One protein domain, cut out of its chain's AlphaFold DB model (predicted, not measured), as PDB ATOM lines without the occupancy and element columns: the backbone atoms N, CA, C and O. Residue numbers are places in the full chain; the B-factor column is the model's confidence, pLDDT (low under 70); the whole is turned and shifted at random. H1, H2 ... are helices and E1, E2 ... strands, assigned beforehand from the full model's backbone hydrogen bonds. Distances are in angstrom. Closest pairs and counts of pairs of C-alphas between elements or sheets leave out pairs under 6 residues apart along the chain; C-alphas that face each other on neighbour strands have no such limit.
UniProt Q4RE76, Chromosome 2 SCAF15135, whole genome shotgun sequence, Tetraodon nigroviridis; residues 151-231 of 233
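Overview. This is residues 151 to 231 of the 233 residues of an uncharacterized protein of Tetraodon nigroviridis (UniProt Q4RE76). A small hairpin of two strands, E1 and E2, sits near the first part of one long helix, H2, and a shorter helix, H3, folds back along its last part. The printed part has 81 residues with two named strands and three named helices, in the order E1, E2, H1, H2, H3; the class is mostly helix, the sheet antiparallel. It is an extended rod of 62 by 20 by 19 A, radius of gyration of the C-alphas 19.9 A.

Along the chain. E1 is residues 151 to 153, from C-alpha 151 at (39.086, -4.916, 41.848), and E2 160 to 163. H1 is residues 167 to 170, H2 174 to 212, 56.8 A long, and H3 215 to 230, 23.7 A, ending at C-alpha 230 (15.989, -13.758, 29.974).

Arrangement. In hairpin E1 and E2, N 152 and O 161 are 2.8 A apart, within hydrogen-bond range. The closest C-alphas of E2 and H2, Tyr 161 and Val 183, are 7.8 A apart. H1 and H2 are apart. H2, with residues 202 to 210 alone, touches H3 in a helical hairpin, closest C-alphas Ala 209 and Tyr 218, 5.1 A, at a shallow tilt of 21 degrees, opposite ways. Every O i to N i+4 pair is within range in H2, 7 of 12 in H3; H1 is too short for one.

Size, cuts and confidence. The printed part has no cut and no long link. Residues 189 to 197 and 226 to 231 stand free; 224 to 231 have pLDDT under 70.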
ATOM      1  N   LYS A 151      40.151  -3.939  42.114       88.19
ATOM      2  CA  LYS A 151      39.086  -4.916  41.848       88.19
ATOM      3  C   LYS A 151      39.657  -6.335  41.826       88.19
ATOM      4  O   LYS A 151      40.598  -6.611  41.081       88.19
ATOM      5  N   ARG A 152      39.043  -7.249  42.573       88.94
ATOM      6  CA  ARG A 152      39.309  -8.692  42.552       88.94
ATOM      7  C   ARG A 152      38.033  -9.481  42.249       88.94
ATOM      8  O   ARG A 152      36.937  -8.925  42.226       88.94
ATOM      9  N   LEU A 153      38.205 -10.766  41.953       90.50
ATOM     10  CA  LEU A 153      37.146 -11.744  41.705       90.50
ATOM     11  C   LEU A 153      37.407 -12.942  42.620       90.50
ATOM     12  O   LEU A 153      38.570 -13.325  42.757       90.50
ATOM     13  N   THR A 154      36.362 -13.510  43.219       90.12
ATOM     14  CA  THR A 154      36.480 -14.712  44.063       90.12
ATOM     15  C   THR A 154      36.783 -15.973  43.242       90.12
ATOM     16  O   THR A 154      36.452 -16.044  42.056       90.12
ATOM     17  N   GLU A 155      37.407 -16.977  43.865       85.44
ATOM     18  CA  GLU A 155      37.863 -18.201  43.185       85.44
ATOM     19  C   GLU A 155      36.726 -19.026  42.536       85.44
ATOM     20  O   GLU A 155      36.914 -19.514  41.419       85.44
ATOM     21  N   ASN A 156      35.547 -19.159  43.169       85.75
ATOM     22  CA  ASN A 156      34.481 -20.049  42.676       85.75
ATOM     23  C   ASN A 156      33.443 -19.315  41.813       85.75
ATOM     24  O   ASN A 156      33.241 -19.642  40.643       85.75
ATOM     25  N   LEU A 157      32.759 -18.332  42.401       88.19
ATOM     26  CA  LEU A 157      31.622 -17.623  41.803       88.19
ATOM     27  C   LEU A 157      32.041 -16.382  41.008       88.19
ATOM     28  O   LEU A 157      31.197 -15.763  40.361       88.19
ATOM     29  N   LYS A 158      33.330 -16.011  41.046       91.56
ATOM     30  CA  LYS A 158      33.887 -14.823  40.378       91.56
ATOM     31  C   LYS A 158      33.154 -13.535  40.772       91.56
ATOM     32  O   LYS A 158      32.970 -12.639  39.948       91.56
ATOM     33  N   VAL A 159      32.744 -13.432  42.038       91.75
ATOM     34  CA  VAL A 159      32.047 -12.252  42.561       91.75
ATOM     35  C   VAL A 159      33.028 -11.076  42.593       91.75
ATOM     36  O   VAL A 159      34.115 -11.220  43.155       91.75
ATOM     37  N   PRO A 160      32.696  -9.917  41.993       90.88
ATOM     38  CA  PRO A 160      33.563  -8.750  42.025       90.88
ATOM     39  C   PRO A 160      33.550  -8.082  43.402       90.88
ATOM     40  O   PRO A 160      32.511  -7.613  43.861       90.88
ATOM     41  N   TYR A 161      34.727  -7.974  44.015       89.31
ATOM     42  CA  TYR A 161      34.945  -7.253  45.268       89.31
ATOM     43  C   TYR A 161      36.104  -6.256  45.125       89.31
ATOM     44  O   TYR A 161      36.952  -6.402  44.244       89.31
ATOM     45  N   TYR A 162      36.125  -5.210  45.952       90.19
ATOM     46  CA  TYR A 162      37.115  -4.131  45.875       90.19
ATOM     47  C   TYR A 162      37.923  -4.058  47.171       90.19
ATOM     48  O   TYR A 162      37.355  -4.120  48.260       90.19
ATOM     49  N   VAL A 163      39.245  -3.932  47.053       89.50
ATOM     50  CA  VAL A 163      40.190  -3.972  48.178       89.50
ATOM     51  C   VAL A 163      41.216  -2.842  48.113       89.50
ATOM     52  O   VAL A 163      41.496  -2.287  47.045       89.50
ATOM     53  N   GLY A 164      41.774  -2.500  49.274       87.44
ATOM     54  CA  GLY A 164      42.870  -1.541  49.402       87.44
ATOM     55  C   GLY A 164      44.225  -2.132  49.016       87.44
ATOM     56  O   GLY A 164      44.399  -3.346  48.940       87.44
ATOM     57  N   GLU A 165      45.215  -1.273  48.788       83.25
ATOM     58  CA  GLU A 165      46.493  -1.675  48.177       83.25
ATOM     59  C   GLU A 165      47.332  -2.637  49.030       83.25
ATOM     60  O   GLU A 165      48.061  -3.476  48.498       83.25
ATOM     61  N   GLN A 166      47.196  -2.564  50.357       82.38
ATOM     62  CA  GLN A 166      47.922  -3.420  51.299       82.38
ATOM     63  C   GLN A 166      47.288  -4.816  51.470       82.38
ATOM     64  O   GLN A 166      47.944  -5.734  51.963       82.38
ATOM     65  N   PHE A 167      46.052  -5.016  50.990       84.69
ATOM     66  CA  PHE A 167      45.263  -6.241  51.178       84.69
ATOM     67  C   PHE A 167      46.015  -7.520  50.786       84.69
ATOM     68  O   PHE A 167      45.988  -8.505  51.519       84.69
ATOM     69  N   SER A 168      46.758  -7.489  49.675       80.81
ATOM     70  CA  SER A 168      47.515  -8.648  49.174       80.81
ATOM     71  C   SER A 168      48.671  -9.098  50.087       80.81
ATOM     72  O   SER A 168      49.210 -10.182  49.879       80.81
ATOM     73  N   LYS A 169      49.076  -8.285  51.076       81.06
ATOM     74  CA  LYS A 169      50.095  -8.643  52.083       81.06
ATOM     75  C   LYS A 169      49.479  -9.193  53.371       81.06
ATOM     76  O   LYS A 169      50.116  -9.987  54.052       81.06
ATOM     77  N   GLU A 170      48.259  -8.772  53.697       80.56
ATOM     78  CA  GLU A 170      47.545  -9.147  54.924       80.56
ATOM     79  C   GLU A 170      46.694 -10.414  54.732       80.56
ATOM     80  O   GLU A 170      46.641 -11.273  55.612       80.56
ATOM     81  N   TYR A 171      46.081 -10.577  53.556       80.94
ATOM     82  CA  TYR A 171      45.164 -11.671  53.240       80.94
ATOM     83  C   TYR A 171      45.799 -12.629  52.230       80.94
ATOM     84  O   TYR A 171      45.732 -12.428  51.017       80.94
ATOM     85  N   SER A 172      46.411 -13.704  52.733       86.44
ATOM     86  CA  SER A 172      47.034 -14.748  51.910       86.44
ATOM     87  C   SER A 172      46.629 -16.164  52.341       86.44
ATOM     88  O   SER A 172      46.175 -16.400  53.465       86.44
ATOM     89  N   GLY A 173      46.748 -17.121  51.415       87.31
ATOM     90  CA  GLY A 173      46.475 -18.538  51.662       87.31
ATOM     91  C   GLY A 173      45.054 -18.818  52.172       87.31
ATOM     92  O   GLY A 173      44.064 -18.426  51.557       87.31
ATOM     93  N   VAL A 174      44.955 -19.519  53.305       88.56
ATOM     94  CA  VAL A 174      43.677 -19.954  53.903       88.56
ATOM     95  C   VAL A 174      42.801 -18.767  54.323       88.56
ATOM     96  O   VAL A 174      41.581 -18.834  54.188       88.56
ATOM     97  N   ILE A 175      43.404 -17.662  54.777       88.25
ATOM     98  CA  ILE A 175      42.669 -16.466  55.218       88.25
ATOM     99  C   ILE A 175      41.926 -15.839  54.031       88.25
ATOM    100  O   ILE A 175      40.754 -15.492  54.155       88.25
ATOM    101  N   LEU A 176      42.576 -15.777  52.862       89.38
ATOM    102  CA  LEU A 176      41.951 -15.295  51.629       89.38
ATOM    103  C   LEU A 176      40.777 -16.191  51.209       89.38
ATOM    104  O   LEU A 176      39.697 -15.675  50.949       89.38
ATOM    105  N   LYS A 177      40.938 -17.523  51.222       89.81
ATOM    106  CA  LYS A 177      39.849 -18.454  50.856       89.81
ATOM    107  C   LYS A 177      38.643 -18.377  51.799       89.81
ATOM    108  O   LYS A 177      37.509 -18.530  51.351       89.81
ATOM    109  N   ASN A 178      38.866 -18.120  53.088       91.88
ATOM    110  CA  ASN A 178      37.782 -17.918  54.052       91.88
ATOM    111  C   ASN A 178      37.059 -16.579  53.827       91.88
ATOM    112  O   ASN A 178      35.832 -16.537  53.892       91.88
ATOM    113  N   LEU A 179      37.799 -15.507  53.520       91.75
ATOM    114  CA  LEU A 179      37.207 -14.216  53.167       91.75
ATOM    115  C   LEU A 179      36.401 -14.309  51.865       91.75
ATOM    116  O   LEU A 179      35.256 -13.873  51.834       91.75
ATOM    117  N   GLU A 180      36.968 -14.895  50.810       93.00
ATOM    118  CA  GLU A 180      36.277 -15.043  49.525       93.00
ATOM    119  C   GLU A 180      35.016 -15.899  49.663       93.00
ATOM    120  O   GLU A 180      33.988 -15.529  49.105       93.00
ATOM    121  N   ARG A 181      35.036 -16.956  50.488       93.44
ATOM    122  CA  ARG A 181      33.819 -17.699  50.841       93.44
ATOM    123  C   ARG A 181      32.776 -16.812  51.525       93.44
ATOM    124  O   ARG A 181      31.619 -16.866  51.137       93.44
ATOM    125  N   SER A 182      33.168 -15.977  52.491       93.81
ATOM    126  CA  SER A 182      32.235 -15.039  53.140       93.81
ATOM    127  C   SER A 182      31.624 -14.060  52.132       93.81
ATOM    128  O   SER A 182      30.419 -13.843  52.150       93.81
ATOM    129  N   VAL A 183      32.432 -13.524  51.209       94.31
ATOM    130  CA  VAL A 183      31.965 -12.649  50.117       94.31
ATOM    131  C   VAL A 183      30.987 -13.385  49.190       94.31
ATOM    132  O   VAL A 183      29.996 -12.800  48.755       94.31
ATOM    133  N   GLU A 184      31.234 -14.664  48.898       93.88
ATOM    134  CA  GLU A 184      30.338 -15.519  48.110       93.88
ATOM    135  C   GLU A 184      29.021 -15.824  48.844       93.88
ATOM    136  O   GLU A 184      27.949 -15.703  48.245       93.88
ATOM    137  N   ASP A 185      29.074 -16.148  50.138       93.75
ATOM    138  CA  ASP A 185      27.903 -16.417  50.980       93.75
ATOM    139  C   ASP A 185      27.032 -15.159  51.169       93.75
ATOM    140  O   ASP A 185      25.801 -15.232  51.064       93.75
ATOM    141  N   ASP A 186      27.650 -13.987  51.359       94.50
ATOM    142  CA  ASP A 186      26.970 -12.686  51.410       94.50
ATOM    143  C   ASP A 186      26.336 -12.329  50.056       94.50
ATOM    144  O   ASP A 186      25.187 -11.877  50.000       94.50
ATOM    145  N   TYR A 187      27.036 -12.586  48.946       92.81
ATOM    146  CA  TYR A 187      26.512 -12.375  47.594       92.81
ATOM    147  C   TYR A 187      25.299 -13.269  47.303       92.81
ATOM    148  O   TYR A 187      24.261 -12.773  46.853       92.81
ATOM    149  N   ILE A 188      25.380 -14.568  47.622       93.56
ATOM    150  CA  ILE A 188      24.253 -15.507  47.512       93.56
ATOM    151  C   ILE A 188      23.087 -15.047  48.396       93.56
ATOM    152  O   ILE A 188      21.933 -15.087  47.966       93.56
ATOM    153  N   SER A 189      23.363 -14.603  49.622       93.69
ATOM    154  CA  SER A 189      22.335 -14.149  50.564       93.69
ATOM    155  C   SER A 189      21.633 -12.880  50.076       93.69
ATOM    156  O   SER A 189      20.404 -12.803  50.116       93.69
ATOM    157  N   ASN A 190      22.378 -11.919  49.524       93.75
ATOM    158  CA  ASN A 190      21.819 -10.738  48.871       93.75
ATOM    159  C   ASN A 190      20.956 -11.122  47.654       93.75
ATOM    160  O   ASN A 190      19.815 -10.674  47.542       93.75
ATOM    161  N   LEU A 191      21.445 -12.016  46.786       91.94
ATOM    162  CA  LEU A 191      20.704 -12.494  45.615       91.94
ATOM    163  C   LEU A 191      19.391 -13.194  46.008       91.94
ATOM    164  O   LEU A 191      18.340 -12.895  45.440       91.94
ATOM    165  N   ARG A 192      19.420 -14.062  47.030       92.19
ATOM    166  CA  ARG A 192      18.225 -14.706  47.608       92.19
ATOM    167  C   ARG A 192      17.232 -13.682  48.156       92.19
ATOM    168  O   ARG A 192      16.042 -13.787  47.874       92.19
ATOM    169  N   ASN A 193      17.713 -12.683  48.895       91.94
ATOM    170  CA  ASN A 193      16.873 -11.620  49.447       91.94
ATOM    171  C   ASN A 193      16.222 -10.767  48.349       91.94
ATOM    172  O   ASN A 193      15.062 -10.385  48.485       91.94
ATOM    173  N   ASN A 194      16.935 -10.480  47.258       92.31
ATOM    174  CA  ASN A 194      16.396  -9.702  46.143       92.31
ATOM    175  C   ASN A 194      15.372 -10.512  45.335       92.31
ATOM    176  O   ASN A 194      14.261 -10.031  45.142       92.31
ATOM    177  N   CYS A 195      15.671 -11.774  45.011       90.81
ATOM    178  CA  CYS A 195      14.720 -12.709  44.397       90.81
ATOM    179  C   CYS A 195      13.444 -12.889  45.250       90.81
ATOM    180  O   CYS A 195      12.327 -12.865  44.733       90.81
ATOM    181  N   TRP A 196      13.576 -12.991  46.578       91.94
ATOM    182  CA  TRP A 196      12.420 -13.063  47.477       91.94
ATOM    183  C   TRP A 196      11.585 -11.773  47.473       91.94
ATOM    184  O   TRP A 196      10.357 -11.847  47.429       91.94
ATOM    185  N   LYS A 197      12.225 -10.592  47.476       90.38
ATOM    186  CA  LYS A 197      11.532  -9.294  47.376       90.38
ATOM    187  C   LYS A 197      10.797  -9.139  46.047       90.38
ATOM    188  O   LYS A 197       9.637  -8.744  46.056       90.38
ATOM    189  N   GLU A 198      11.445  -9.473  44.934       88.38
ATOM    190  CA  GLU A 198      10.867  -9.430  43.587       88.38
ATOM    191  C   GLU A 198       9.646 -10.360  43.494       88.38
ATOM    192  O   GLU A 198       8.555  -9.935  43.103       88.38
ATOM    193  N   LYS A 199       9.782 -11.601  43.984       88.38
ATOM    194  CA  LYS A 199       8.673 -12.555  44.094       88.38
ATOM    195  C   LYS A 199       7.513 -11.999  44.928       88.38
ATOM    196  O   LYS A 199       6.370 -12.077  44.485       88.38
ATOM    197  N   GLN A 200       7.785 -11.417  46.096       88.81
ATOM    198  CA  GLN A 200       6.748 -10.824  46.951       88.81
ATOM    199  C   GLN A 200       6.078  -9.603  46.308       88.81
ATOM    200  O   GLN A 200       4.860  -9.448  46.381       88.81
ATOM    201  N   GLN A 201       6.847  -8.751  45.625       87.56
ATOM    202  CA  GLN A 201       6.318  -7.614  44.875       87.56
ATOM    203  C   GLN A 201       5.383  -8.090  43.752       87.56
ATOM    204  O   GLN A 201       4.282  -7.557  43.596       87.56
ATOM    205  N   LYS A 202       5.780  -9.138  43.019       87.06
ATOM    206  CA  LYS A 202       4.960  -9.790  41.994       87.06
ATOM    207  C   LYS A 202       3.678 -10.394  42.576       87.06
ATOM    208  O   LYS A 202       2.596 -10.139  42.048       87.06
ATOM    209  N   GLU A 203       3.777 -11.175  43.651       88.81
ATOM    210  CA  GLU A 203       2.620 -11.800  44.310       88.81
ATOM    211  C   GLU A 203       1.650 -10.741  44.861       88.81
ATOM    212  O   GLU A 203       0.440 -10.864  44.665       88.81
ATOM    213  N   GLY A 204       2.163  -9.643  45.425       91.00
ATOM    214  CA  GLY A 204       1.368  -8.489  45.847       91.00
ATOM    215  C   GLY A 204       0.653  -7.775  44.692       91.00
ATOM    216  O   GLY A 204      -0.530  -7.443  44.817       91.00
ATOM    217  N   MET A 205       1.321  -7.577  43.547       88.12
ATOM    218  CA  MET A 205       0.683  -7.013  42.347       88.12
ATOM    219  C   MET A 205      -0.391  -7.950  41.778       88.12
ATOM    220  O   MET A 205      -1.498  -7.491  41.497       88.12
ATOM    221  N   LEU A 206      -0.121  -9.257  41.682       89.31
ATOM    222  CA  LEU A 206      -1.097 -10.256  41.227       89.31
ATOM    223  C   LEU A 206      -2.308 -10.360  42.163       89.31
ATOM    224  O   LEU A 206      -3.437 -10.462  41.684       89.31
ATOM    225  N   TYR A 207      -2.100 -10.310  43.483       89.50
ATOM    226  CA  TYR A 207      -3.190 -10.278  44.460       89.50
ATOM    227  C   TYR A 207      -4.074  -9.043  44.258       89.50
ATOM    228  O   TYR A 207      -5.295  -9.166  44.158       89.50
ATOM    229  N   ARG A 208      -3.460  -7.860  44.121       89.00
ATOM    230  CA  ARG A 208      -4.178  -6.604  43.879       89.00
ATOM    231  C   ARG A 208      -4.953  -6.630  42.559       89.00
ATOM    232  O   ARG A 208      -6.123  -6.258  42.551       89.00
ATOM    233  N   ALA A 209      -4.338  -7.111  41.481       90.69
ATOM    234  CA  ALA A 209      -4.979  -7.247  40.177       90.69
ATOM    235  C   ALA A 209      -6.213  -8.165  40.235       90.69
ATOM    236  O   ALA A 209      -7.292  -7.778  39.795       90.69
ATOM    237  N   ARG A 210      -6.091  -9.338  40.878       89.00
ATOM    238  CA  ARG A 210      -7.219 -10.263  41.101       89.00
ATOM    239  C   ARG A 210      -8.328  -9.655  41.961       89.00
ATOM    240  O   ARG A 210      -9.493  -9.904  41.688       89.00
ATOM    241  N   TYR A 211      -7.975  -8.881  42.990       89.56
ATOM    242  CA  TYR A 211      -8.947  -8.280  43.908       89.56
ATOM    243  C   TYR A 211      -9.784  -7.173  43.250       89.56
ATOM    244  O   TYR A 211     -10.983  -7.089  43.494       89.56
ATOM    245  N   PHE A 212      -9.165  -6.338  42.409       89.75
ATOM    246  CA  PHE A 212      -9.851  -5.246  41.706       89.75
ATOM    247  C   PHE A 212     -10.379  -5.626  40.310       89.75
ATOM    248  O   PHE A 212     -11.089  -4.828  39.707       89.75
ATOM    249  N   GLY A 213     -10.059  -6.820  39.799       88.56
ATOM    250  CA  GLY A 213     -10.437  -7.257  38.449       88.56
ATOM    251  C   GLY A 213      -9.648  -6.577  37.323       88.56
ATOM    252  O   GLY A 213     -10.091  -6.585  36.178       88.56
ATOM    253  N   ASP A 214      -8.496  -5.982  37.640       89.38
ATOM    254  CA  ASP A 214      -7.667  -5.223  36.702       89.38
ATOM    255  C   ASP A 214      -6.786  -6.167  35.867       89.38
ATOM    256  O   ASP A 214      -5.836  -6.779  36.371       89.38
ATOM    257  N   THR A 215      -7.124  -6.308  34.585       85.88
ATOM    258  CA  THR A 215      -6.438  -7.198  33.644       85.88
ATOM    259  C   THR A 215      -5.099  -6.652  33.146       85.88
ATOM    260  O   THR A 215      -4.194  -7.456  32.930       85.88
ATOM    261  N   ASP A 216      -4.916  -5.329  33.033       86.75
ATOM    262  CA  ASP A 216      -3.627  -4.726  32.645       86.75
ATOM    263  C   ASP A 216      -2.593  -4.917  33.760       86.75
ATOM    264  O   ASP A 216      -1.479  -5.399  33.528       86.75
ATOM    265  N   LEU A 217      -3.000  -4.652  35.008       86.50
ATOM    266  CA  LEU A 217      -2.150  -4.876  36.173       86.50
ATOM    267  C   LEU A 217      -1.793  -6.362  36.334       86.50
ATOM    268  O   LEU A 217      -0.656  -6.682  36.690       86.50
ATOM    269  N   TYR A 218      -2.731  -7.274  36.043       85.69
ATOM    270  CA  TYR A 218      -2.466  -8.715  36.037       85.69
ATOM    271  C   TYR A 218      -1.428  -9.084  34.973       85.69
ATOM    272  O   TYR A 218      -0.477  -9.818  35.260       85.69
ATOM    273  N   GLN A 219      -1.592  -8.560  33.756       85.94
ATOM    274  CA  GLN A 219      -0.723  -8.867  32.631       85.94
ATOM    275  C   GLN A 219       0.693  -8.327  32.863       85.94
ATOM    276  O   GLN A 219       1.633  -9.121  32.821       85.94
ATOM    277  N   ARG A 220       0.860  -7.066  33.290       84.62
ATOM    278  CA  ARG A 220       2.173  -6.510  33.681       84.62
ATOM    279  C   ARG A 220       2.835  -7.280  34.824       84.62
ATOM    280  O   ARG A 220       4.038  -7.531  34.769       84.62
ATOM    281  N   ALA A 221       2.072  -7.702  35.836       84.38
ATOM    282  CA  ALA A 221       2.600  -8.514  36.935       84.38
ATOM    283  C   ALA A 221       2.989  -9.944  36.499       84.38
ATOM    284  O   ALA A 221       3.848 -10.571  37.122       84.38
ATOM    285  N   SER A 222       2.390 -10.470  35.428       77.88
ATOM    286  CA  SER A 222       2.773 -11.759  34.843       77.88
ATOM    287  C   SER A 222       3.981 -11.642  33.900       77.88
ATOM    288  O   SER A 222       4.935 -12.411  34.035       77.88
ATOM    289  N   GLU A 223       3.996 -10.641  33.019       76.12
ATOM    290  CA  GLU A 223       5.007 -10.449  31.973       76.12
ATOM    291  C   GLU A 223       6.341  -9.940  32.525       76.12
ATOM    292  O   GLU A 223       7.388 -10.431  32.102       76.12
ATOM    293  N   GLY A 224       6.326  -9.038  33.518       67.25
ATOM    294  CA  GLY A 224       7.554  -8.512  34.130       67.25
ATOM    295  C   GLY A 224       8.473  -9.624  34.647       67.25
ATOM    296  O   GLY A 224       9.677  -9.606  34.417       67.25
ATOM    297  N   SER A 225       7.881 -10.682  35.207       57.53
ATOM    298  CA  SER A 225       8.618 -11.852  35.701       57.53
ATOM    299  C   SER A 225       9.216 -12.763  34.623       57.53
ATOM    300  O   SER A 225       9.983 -13.668  34.939       57.53
ATOM    301  N   HIS A 226       8.847 -12.564  33.355       51.06
ATOM    302  CA  HIS A 226       9.366 -13.338  32.230       51.06
ATOM    303  C   HIS A 226      10.472 -12.589  31.460       51.06
ATOM    304  O   HIS A 226      11.168 -13.199  30.641       51.06
ATOM    305  N   ALA A 227      10.645 -11.288  31.731       50.16
ATOM    306  CA  ALA A 227      11.659 -10.438  31.116       50.16
ATOM    307  C   ALA A 227      13.024 -10.535  31.824       50.16
ATOM    308  O   ALA A 227      14.037 -10.734  31.155       50.16
ATOM    309  N   GLU A 228      13.065 -10.469  33.160       49.31
ATOM    310  CA  GLU A 228      14.337 -10.432  33.912       49.31
ATOM    311  C   GLU A 228      15.072 -11.791  33.914       49.31
ATOM    312  O   GLU A 228      16.301 -11.846  33.824       49.31
ATOM    313  N   LEU A 229      14.332 -12.907  33.845       46.69
ATOM    314  CA  LEU A 229      14.894 -14.259  33.679       46.69
ATOM    315  C   LEU A 229      15.500 -14.537  32.285       46.69
ATOM    316  O   LEU A 229      16.073 -15.604  32.077       46.69
ATOM    317  N   ARG A 230      15.382 -13.616  31.316       47.25
ATOM    318  CA  ARG A 230      15.989 -13.758  29.974       47.25
ATOM    319  C   ARG A 230      17.325 -13.025  29.802       47.25
ATOM    320  O   ARG A 230      17.896 -13.106  28.721       47.25
ATOM    321  N   GLN A 231      17.824 -12.331  30.829       41.34
ATOM    322  CA  GLN A 231      19.113 -11.615  30.787       41.34
ATOM    323  C   GLN A 231      20.199 -12.231  31.691       41.34
ATOM    324  O   GLN A 231      21.258 -11.637  31.872       41.34
TER     325      GLN A 231